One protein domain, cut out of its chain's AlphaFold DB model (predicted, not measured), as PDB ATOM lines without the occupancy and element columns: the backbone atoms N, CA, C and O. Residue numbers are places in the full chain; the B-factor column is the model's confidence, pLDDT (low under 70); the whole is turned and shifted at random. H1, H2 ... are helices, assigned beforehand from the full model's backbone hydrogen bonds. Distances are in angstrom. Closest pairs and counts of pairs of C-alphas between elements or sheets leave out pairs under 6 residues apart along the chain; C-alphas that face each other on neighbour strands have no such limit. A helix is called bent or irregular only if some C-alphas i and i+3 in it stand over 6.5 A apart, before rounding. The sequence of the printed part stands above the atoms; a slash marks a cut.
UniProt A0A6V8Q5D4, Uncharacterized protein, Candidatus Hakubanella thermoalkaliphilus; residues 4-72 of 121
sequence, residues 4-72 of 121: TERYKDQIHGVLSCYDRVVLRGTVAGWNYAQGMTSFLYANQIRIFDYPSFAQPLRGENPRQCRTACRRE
ATOM      1  N   THR A   4      -6.812 -13.869   1.182       78.56
ATOM      2  CA  THR A   4      -8.159 -13.706   1.738       78.56
ATOM      3  C   THR A   4      -8.998 -12.683   0.977       78.56
ATOM      4  O   THR A   4     -10.208 -12.844   0.868       78.56
ATOM      5  N   GLU A   5      -8.366 -11.652   0.419       79.44
ATOM      6  CA  GLU A   5      -9.030 -10.635  -0.403       79.44
ATOM      7  C   GLU A   5      -9.216 -11.134  -1.837       79.44
ATOM      8  O   GLU A   5     -10.274 -10.948  -2.428       79.44
ATOM      9  N   ARG A   6      -8.199 -11.811  -2.390       82.75
ATOM     10  CA  ARG A   6      -8.208 -12.315  -3.772       82.75
ATOM     11  C   ARG A   6      -9.245 -13.395  -4.028       82.75
ATOM     12  O   ARG A   6      -9.801 -13.445  -5.118       82.75
ATOM     13  N   TYR A   7      -9.461 -14.266  -3.053       85.38
ATOM     14  CA  TYR A   7     -10.322 -15.437  -3.199       85.38
ATOM     15  C   TYR A   7     -11.543 -15.363  -2.285       85.38
ATOM     16  O   TYR A   7     -12.083 -16.397  -1.911       85.38
ATOM     17  N   LYS A   8     -11.986 -14.151  -1.929       84.25
ATOM     18  CA  LYS A   8     -13.093 -13.933  -0.992       84.25
ATOM     19  C   LYS A   8     -14.350 -14.726  -1.365       84.25
ATOM     20  O   LYS A   8     -14.927 -15.368  -0.497       84.25
ATOM     21  N   ASP A   9     -14.692 -14.770  -2.650       83.69
ATOM     22  CA  ASP A   9     -15.877 -15.482  -3.155       83.69
ATOM     23  C   ASP A   9     -15.713 -17.014  -3.172       83.69
ATOM     24  O   ASP A   9     -16.688 -17.751  -3.287       83.69
ATOM     25  N   GLN A  10     -14.477 -17.514  -3.053       83.19
ATOM     26  CA  GLN A  10     -14.156 -18.947  -2.997       83.19
ATOM     27  C   GLN A  10     -13.939 -19.439  -1.555       83.19
ATOM     28  O   GLN A  10     -13.861 -20.645  -1.318       83.19
ATOM     29  N   ILE A  11     -13.837 -18.529  -0.578       83.44
ATOM     30  CA  ILE A  11     -13.664 -18.863   0.837       83.44
ATOM     31  C   ILE A  11     -15.043 -19.120   1.447       83.44
ATOM     32  O   ILE A  11     -15.812 -18.202   1.701       83.44
ATOM     33  N   HIS A  12     -15.338 -20.392   1.713       78.00
ATOM     34  CA  HIS A  12     -16.630 -20.817   2.264       78.00
ATOM     35  C   HIS A  12     -16.840 -20.425   3.737       78.00
ATOM     36  O   HIS A  12     -17.964 -20.434   4.230       78.00
ATOM     37  N   GLY A  13     -15.768 -20.104   4.461       77.81
ATOM     38  CA  GLY A  13     -15.836 -19.732   5.869       77.81
ATOM     39  C   GLY A  13     -14.490 -19.833   6.575       77.81
ATOM     40  O   GLY A  13     -13.455 -20.080   5.953       77.81
ATOM     41  N   VAL A  14     -14.516 -19.642   7.894       75.75
ATOM     42  CA  VAL A  14     -13.345 -19.713   8.777       75.75
ATOM     43  C   VAL A  14     -13.516 -20.902   9.720       75.75
ATOM     44  O   VAL A  14     -14.507 -20.985  10.440       75.75
ATOM     45  N   LEU A  15     -12.552 -21.824   9.722       77.75
ATOM     46  CA  LEU A  15     -12.522 -22.948  10.661       77.75
ATOM     47  C   LEU A  15     -11.868 -22.505  11.978       77.75
ATOM     48  O   LEU A  15     -10.727 -22.044  11.970       77.75
ATOM     49  N   SER A  16     -12.570 -22.677  13.101       75.75
ATOM     50  CA  SER A  16     -12.045 -22.477  14.460       75.75
ATOM     51  C   SER A  16     -11.867 -23.826  15.181       75.75
ATOM     52  O   SER A  16     -12.552 -24.796  14.867       75.75
ATOM     53  N   CYS A  17     -10.915 -23.900  16.118       71.75
ATOM     54  CA  CYS A  17     -10.711 -25.032  17.042       71.75
ATOM     55  C   CYS A  17     -10.434 -26.420  16.412       71.75
ATOM     56  O   CYS A  17     -10.884 -27.438  16.937       71.75
ATOM     57  N   TYR A  18      -9.668 -26.502  15.319       68.25
ATOM     58  CA  TYR A  18      -9.183 -27.792  14.810       68.25
ATOM     59  C   TYR A  18      -7.884 -28.229  15.506       68.25
ATOM     60  O   TYR A  18      -6.987 -27.421  15.728       68.25
ATOM     61  N   ASP A  19      -7.749 -29.527  15.793       69.50
ATOM     62  CA  ASP A  19      -6.505 -30.101  16.339       69.50
ATOM     63  C   ASP A  19      -5.433 -30.278  15.245       69.50
ATOM     64  O   ASP A  19      -4.248 -30.014  15.448       69.50
ATOM     65  N   ARG A  20      -5.848 -30.672  14.030       67.00
ATOM     66  CA  ARG A  20      -4.943 -30.831  12.884       67.00
ATOM     67  C   ARG A  20      -5.653 -30.608  11.551       67.00
ATOM     68  O   ARG A  20      -6.583 -31.331  11.212       67.00
ATOM     69  N   VAL A  21      -5.142 -29.670  10.756       73.06
ATOM     70  CA  VAL A  21      -5.505 -29.497   9.341       73.06
ATOM     71  C   VAL A  21      -4.338 -29.980   8.488       73.06
ATOM     72  O   VAL A  21      -3.221 -29.481   8.609       73.06
ATOM     73  N   VAL A  22      -4.583 -30.980   7.638       75.56
ATOM     74  CA  VAL A  22      -3.585 -31.517   6.701       75.56
ATOM     75  C   VAL A  22      -3.930 -31.031   5.300       75.56
ATOM     76  O   VAL A  22      -4.811 -31.577   4.639       75.56
ATOM     77  N   LEU A  23      -3.229 -29.996   4.840       72.50
ATOM     78  CA  LEU A  23      -3.367 -29.490   3.478       72.50
ATOM     79  C   LEU A  23      -2.513 -30.344   2.537       72.50
ATOM     80  O   LEU A  23      -1.293 -30.402   2.677       72.50
ATOM     81  N   ARG A  24      -3.154 -31.022   1.580       61.00
ATOM     82  CA  ARG A  24      -2.465 -31.777   0.525       61.00
ATOM     83  C   ARG A  24      -2.461 -30.952  -0.756       61.00
ATOM     84  O   ARG A  24      -3.510 -30.726  -1.345       61.00
ATOM     85  N   GLY A  25      -1.282 -30.508  -1.175       66.12
ATOM     86  CA  GLY A  25      -1.095 -29.727  -2.392       66.12
ATOM     87  C   GLY A  25       0.354 -29.278  -2.551       66.12
ATOM     88  O   GLY A  25       1.130 -29.294  -1.596       66.12
ATOM     89  N   THR A  26       0.723 -28.885  -3.766       62.44
ATOM     90  CA  THR A  26       2.051 -28.343  -4.071       62.44
ATOM     91  C   THR A  26       1.994 -26.827  -3.946       62.44
ATOM     92  O   THR A  26       1.316 -26.169  -4.732       62.44
ATOM     93  N   VAL A  27       2.727 -26.251  -2.992       67.94
ATOM     94  CA  VAL A  27       2.942 -24.797  -2.958       67.94
ATOM     95  C   VAL A  27       3.938 -24.444  -4.063       67.94
ATOM     96  O   VAL A  27       5.152 -24.583  -3.898       67.94
ATOM     97  N   ALA A  28       3.427 -24.067  -5.235       61.66
ATOM     98  CA  ALA A  28       4.258 -23.715  -6.382       61.66
ATOM     99  C   ALA A  28       5.258 -22.602  -6.009       61.66
ATOM    100  O   ALA A  28       4.910 -21.647  -5.321       61.66
ATOM    101  N   GLY A  29       6.520 -22.757  -6.418       63.56
ATOM    102  CA  GLY A  29       7.603 -21.813  -6.107       63.56
ATOM    103  C   GLY A  29       8.305 -22.032  -4.761       63.56
ATOM    104  O   GLY A  29       9.472 -21.681  -4.642       63.56
ATOM    105  N   TRP A  30       7.660 -22.679  -3.784       58.47
ATOM    106  CA  TRP A  30       8.248 -22.940  -2.457       58.47
ATOM    107  C   TRP A  30       8.420 -24.431  -2.133       58.47
ATOM    108  O   TRP A  30       9.182 -24.795  -1.245       58.47
ATOM    109  N   ASN A  31       7.768 -25.322  -2.881       65.00
ATOM    110  CA  ASN A  31       7.768 -26.766  -2.622       65.00
ATOM    111  C   ASN A  31       8.920 -27.540  -3.303       65.00
ATOM    112  O   ASN A  31       8.754 -28.696  -3.683       65.00
ATOM    113  N   TYR A  32      10.074 -26.905  -3.527       69.56
ATOM    114  CA  TYR A  32      11.280 -27.576  -4.029       69.56
ATOM    115  C   TYR A  32      12.544 -26.776  -3.694       69.56
ATOM    116  O   TYR A  32      12.488 -25.562  -3.498       69.56
ATOM    117  N   ALA A  33      13.691 -27.461  -3.643       74.44
ATOM    118  CA  ALA A  33      14.954 -26.893  -3.165       74.44
ATOM    119  C   ALA A  33      15.349 -25.599  -3.893       74.44
ATOM    120  O   ALA A  33      15.665 -24.603  -3.255       74.44
ATOM    121  N   GLN A  34      15.276 -25.583  -5.223       76.50
ATOM    122  CA  GLN A  34      15.660 -24.414  -6.014       76.50
ATOM    123  C   GLN A  34      14.664 -23.251  -5.859       76.50
ATOM    124  O   GLN A  34      15.099 -22.106  -5.808       76.50
ATOM    125  N   GLY A  35      13.368 -23.521  -5.682       80.56
ATOM    126  CA  GLY A  35      12.373 -22.484  -5.389       80.56
ATOM    127  C   GLY A  35      12.584 -21.831  -4.019       80.56
ATOM    128  O   GLY A  35      12.600 -20.606  -3.902       80.56
ATOM    129  N   MET A  36      12.863 -22.644  -2.993       81.25
ATOM    130  CA  MET A  36      13.260 -22.154  -1.666       81.25
ATOM    131  C   MET A  36      14.534 -21.312  -1.729       81.25
ATOM    132  O   MET A  36      14.596 -20.248  -1.119       81.25
ATOM    133  N   THR A  37      15.529 -21.747  -2.498       79.81
ATOM    134  CA  THR A  37      16.769 -20.993  -2.698       79.81
ATOM    135  C   THR A  37      16.506 -19.644  -3.370       79.81
ATOM    136  O   THR A  37      16.967 -18.621  -2.867       79.81
ATOM    137  N   SER A  38      15.720 -19.606  -4.452       80.75
ATOM    138  CA  SER A  38      15.329 -18.357  -5.120       80.75
ATOM    139  C   SER A  38      14.582 -17.407  -4.182       80.75
ATOM    140  O   SER A  38      14.856 -16.208  -4.181       80.75
ATOM    141  N   PHE A  39      13.689 -17.932  -3.342       81.31
ATOM    142  CA  PHE A  39      12.993 -17.142  -2.330       81.31
ATOM    143  C   PHE A  39      13.954 -16.551  -1.290       81.31
ATOM    144  O   PHE A  39      13.856 -15.366  -0.971       81.31
ATOM    145  N   LEU A  40      14.886 -17.346  -0.759       83.31
ATOM    146  CA  LEU A  40      15.842 -16.879   0.249       83.31
ATOM    147  C   LEU A  40      16.756 -15.784  -0.314       83.31
ATOM    148  O   LEU A  40      16.915 -14.745   0.327       83.31
ATOM    149  N   TYR A  41      17.252 -15.950  -1.544       82.62
ATOM    150  CA  TYR A  41      18.025 -14.911  -2.231       82.62
ATOM    151  C   TYR A  41      17.224 -13.626  -2.453       82.62
ATOM    152  O   TYR A  41      17.748 -12.540  -2.205       82.62
ATOM    153  N   ALA A  42      15.955 -13.730  -2.860       85.00
ATOM    154  CA  ALA A  42      15.089 -12.565  -3.047       85.00
ATOM    155  C   ALA A  42      14.837 -11.793  -1.738       85.00
ATOM    156  O   ALA A  42      14.675 -10.577  -1.766       85.00
ATOM    157  N   ASN A  43      14.856 -12.483  -0.594       82.81
ATOM    158  CA  ASN A  43      14.701 -11.885   0.736       82.81
ATOM    159  C   ASN A  43      16.043 -11.524   1.402       82.81
ATOM    160  O   ASN A  43      16.058 -11.178   2.580       82.81
ATOM    161  N   GLN A  44      17.166 -11.610   0.675       86.06
ATOM    162  CA  GLN A  44      18.521 -11.361   1.191       86.06
ATOM    163  C   GLN A  44      18.910 -12.253   2.386       86.06
ATOM    164  O   GLN A  44      19.769 -11.907   3.196       86.06
ATOM    165  N   ILE A  45      18.306 -13.438   2.484       82.56
ATOM    166  CA  ILE A  45      18.618 -14.434   3.507       82.56
ATOM    167  C   ILE A  45      19.607 -15.419   2.895       82.56
ATOM    168  O   ILE A  45      19.319 -16.082   1.897       82.56
ATOM    169  N   ARG A  46      20.793 -15.545   3.494       81.50
ATOM    170  CA  ARG A  46      21.758 -16.556   3.050       81.50
ATOM    171  C   ARG A  46      21.222 -17.942   3.390       81.50
ATOM    172  O   ARG A  46      20.652 -18.148   4.456       81.50
ATOM    173  N   ILE A  47      21.482 -18.915   2.521       80.81
ATOM    174  CA  ILE A  47      21.055 -20.314   2.708       80.81
ATOM    175  C   ILE A  47      21.513 -20.861   4.074       80.81
ATOM    176  O   ILE A  47      20.773 -21.589   4.730       80.81
ATOM    177  N   PHE A  48      22.698 -20.458   4.543       81.38
ATOM    178  CA  PHE A  48      23.239 -20.845   5.851       81.38
ATOM    179  C   PHE A  48      22.472 -20.260   7.046       81.38
ATOM    180  O   PHE A  48      22.448 -20.876   8.107       81.38
ATOM    181  N   ASP A  49      21.805 -19.120   6.865       78.25
ATOM    182  CA  ASP A  49      21.016 -18.433   7.894       78.25
ATOM    183  C   ASP A  49      19.539 -18.894   7.892       78.25
ATOM    184  O   ASP A  49      18.722 -18.435   8.696       78.25
ATOM    185  N   TYR A  50      19.188 -19.865   7.036       78.19
ATOM    186  CA  TYR A  50      17.868 -20.501   6.999       78.19
ATOM    187  C   TYR A  50      17.394 -21.065   8.353       78.19
ATOM    188  O   TYR A  50      16.214 -20.900   8.669       78.19
ATOM    189  N   PRO A  51      18.238 -21.710   9.190       79.00
ATOM    190  CA  PRO A  51      17.797 -22.235  10.481       79.00
ATOM    191  C   PRO A  51      17.239 -21.149  11.405       79.00
ATOM    192  O   PRO A  51      16.216 -21.381  12.045       79.00
ATOM    193  N   SER A  52      17.866 -19.970  11.420       78.12
ATOM    194  CA  SER A  52      17.432 -18.806  12.201       78.12
ATOM    195  C   SER A  52      16.132 -18.215  11.652       78.12
ATOM    196  O   SER A  52      15.233 -17.886  12.422       78.12
ATOM    197  N   PHE A  53      15.985 -18.158  10.322       79.50
ATOM    198  CA  PHE A  53      14.739 -17.749   9.659       79.50
ATOM    199  C   PHE A  53      13.571 -18.708   9.946       79.50
ATOM    200  O   PHE A  53      12.449 -18.279  10.208       79.50
ATOM    201  N   ALA A  54      13.822 -20.018   9.927       78.88
ATOM    202  CA  ALA A  54      12.801 -21.037  10.154       78.88
ATOM    203  C   ALA A  54      12.461 -21.232  11.642       78.88
ATOM    204  O   ALA A  54      11.458 -21.869  11.967       78.88
ATOM    205  N   GLN A  55      13.287 -20.719  12.554       75.56
ATOM    206  CA  GLN A  55      13.114 -20.865  13.997       75.56
ATOM    207  C   GLN A  55      11.776 -20.314  14.527       75.56
ATOM    208  O   GLN A  55      11.100 -21.067  15.231       75.56
ATOM    209  N   PRO A  56      11.333 -19.085  14.190       69.88
ATOM    210  CA  PRO A  56      10.016 -18.587  14.600       69.88
ATOM    211  C   PRO A  56       8.852 -19.355  13.952       69.88
ATOM    212  O   PRO A  56       7.806 -19.519  14.570       69.88
ATOM    213  N   LEU A  57       9.040 -19.887  12.738       67.31
ATOM    214  CA  LEU A  57       8.008 -20.625  11.995       67.31
ATOM    215  C   LEU A  57       7.767 -22.047  12.531       67.31
ATOM    216  O   LEU A  57       6.730 -22.644  12.256       67.31
ATOM    217  N   ARG A  58       8.711 -22.612  13.299       64.19
ATOM    218  CA  ARG A  58       8.621 -23.974  13.867       64.19
ATOM    219  C   ARG A  58       7.606 -24.123  15.002       64.19
ATOM    220  O   ARG A  58       7.463 -25.221  15.538       64.19
ATOM    221  N   GLY A  59       6.899 -23.060  15.346       56.22
ATOM    222  CA  GLY A  59       5.872 -23.082  16.369       56.22
ATOM    223  C   GLY A  59       6.156 -22.015  17.398       56.22
ATOM    224  O   GLY A  59       7.061 -22.130  18.228       56.22
ATOM    225  N   GLU A  60       5.332 -20.985  17.322       51.97
ATOM    226  CA  GLU A  60       5.157 -19.979  18.344       51.97
ATOM    227  C   GLU A  60       4.985 -20.644  19.713       51.97
ATOM    228  O   GLU A  60       4.135 -21.505  19.944       51.97
ATOM    229  N   ASN A  61       5.885 -20.244  20.604       53.12
ATOM    230  CA  ASN A  61       5.797 -20.243  22.052       53.12
ATOM    231  C   ASN A  61       4.568 -20.983  22.636       53.12
ATOM    232  O   ASN A  61       3.473 -20.414  22.684       53.12
ATOM    233  N   PRO A  62       4.741 -22.195  23.205       52.50
ATOM    234  CA  PRO A  62       3.674 -22.942  23.883       52.50
ATOM    235  C   PRO A  62       2.858 -22.109  24.890       52.50
ATOM    236  O   PRO A  62       1.724 -22.450  25.216       52.50
ATOM    237  N   ARG A  63       3.430 -21.005  25.392       45.72
ATOM    238  CA  ARG A  63       2.781 -20.046  26.293       45.72
ATOM    239  C   ARG A  63       1.607 -19.287  25.654       45.72
ATOM    240  O   ARG A  63       0.608 -19.080  26.338       45.72
ATOM    241  N   GLN A  64       1.682 -18.898  24.379       52.34
ATOM    242  CA  GLN A  64       0.594 -18.173  23.696       52.34
ATOM    243  C   GLN A  64      -0.595 -19.098  23.410       52.34
ATOM    244  O   GLN A  64      -1.722 -18.762  23.767       52.34
ATOM    245  N   CYS A  65      -0.325 -20.306  22.902       47.94
ATOM    246  CA  CYS A  65      -1.347 -21.328  22.666       47.94
ATOM    247  C   CYS A  65      -2.078 -21.724  23.967       47.94
ATOM    248  O   CYS A  65      -3.305 -21.729  24.007       47.94
ATOM    249  N   ARG A  66      -1.353 -21.905  25.086       51.91
ATOM    250  CA  ARG A  66      -1.976 -22.141  26.408       51.91
ATOM    251  C   ARG A  66      -2.866 -20.992  26.878       51.91
ATOM    252  O   ARG A  66      -3.859 -21.237  27.548       51.91
ATOM    253  N   THR A  67      -2.516 -19.744  26.570       49.81
ATOM    254  CA  THR A  67      -3.312 -18.582  27.002       49.81
ATOM    255  C   THR A  67      -4.616 -18.481  26.207       49.81
ATOM    256  O   THR A  67      -5.649 -18.137  26.783       49.81
ATOM    257  N   ALA A  68      -4.587 -18.839  24.920       54.69
ATOM    258  CA  ALA A  68      -5.777 -18.961  24.080       54.69
ATOM    259  C   ALA A  68      -6.673 -20.130  24.542       54.69
ATOM    260  O   ALA A  68      -7.841 -19.903  24.855       54.69
ATOM    261  N   CYS A  69      -6.102 -21.326  24.750       50.56
ATOM    262  CA  CYS A  69      -6.828 -22.497  25.271       50.56
ATOM    263  C   CYS A  69      -7.345 -22.338  26.711       50.56
ATOM    264  O   CYS A  69      -8.155 -23.138  27.156       50.56
ATOM    265  N   ARG A  70      -6.888 -21.341  27.482       49.34
ATOM    266  CA  ARG A  70      -7.403 -21.088  28.842       49.34
ATOM    267  C   ARG A  70      -8.652 -20.203  28.849       49.34
ATOM    268  O   ARG A  70      -9.412 -20.248  29.815       49.34
ATOM    269  N   ARG A  71      -8.858 -19.379  27.812       45.44
ATOM    270  CA  ARG A  71     -10.048 -18.515  27.679       45.44
ATOM    271  C   ARG A  71     -11.270 -19.295  27.200       45.44
ATOM    272  O   ARG A  71     -12.384 -19.010  27.626       45.44
ATOM    273  N   GLU A  72     -11.044 -20.304  26.376       45.19
ATOM    274  CA  GLU A  72     -12.058 -21.225  25.875       45.19
ATOM    275  C   GLU A  72     -11.829 -22.553  26.599       45.19
ATOM    276  O   GLU A  72     -10.751 -23.098  26.462       45.19
TER     277      GLU A  72
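What this domain is: This is residues 4 to 72 of the 121 residues of an uncharacterized protein of Candidatus Hakubanella thermoalkaliphilus (UniProt A0A6V8Q5D4). Picture a loose, open frame of chain round an empty middle: a long stretch with no named element, residues 4 to 32, makes one side, and three short helices make the rest. H2 meets H1 at a corner, and H3 follows beyond H2, heading nearly the same way. The printed part has 69 residues, with three named helices in the order H1, H2, H3 and no named strand; the class is all helix, though only 31 residues are in named elements. It is only just loose, close to extended, with a radius of gyration of the C-alphas of 16.5 A, and spans 41 by 35 by 21 A.

How they stand to each other: Look first at H2, residues 47 to 57, the longest helix by residues; it is irregular, with C-alphas 48 and 51 7.3 A apart. H1, residues 33 to 42, touches it only at the corner by their link, where the closest C-alphas, those of Leu 40 and Ile 47, are 6.7 A apart. Their lines are about perpendicular, at 88 degrees. H3, residues 62 to 71, is apart from both H1 and H2. In H1 every O i to N i+4 pair is within hydrogen-bond range; in H2 3 of 7 are, beside 6 of 8 O i to N i+3 pairs, and in H3 5 of 6.

Where its parts are: Find C-alpha 47 at (21.055, -20.314, 2.708); from there H2 runs 16.0 A to C-alpha 57. H1 starts at C-alpha 33, at (14.954, -26.893, -3.165), and covers 14.3 A. H3 covers 14.9 A and ends at C-alpha 71, at (-10.048, -18.515, 27.679).

The domain as a whole: The C-alphas farthest apart, those of Gln 34 and Arg 71, are 42.8 A apart. The printed part has no cut, and both links between helices are tight. Residues 4 to 16 and 18 to 28 stand free. Mean pLDDT of the printed part is 70.7; look for values under 70 at residues 18 to 20, 24 to 32 and 56 to 72.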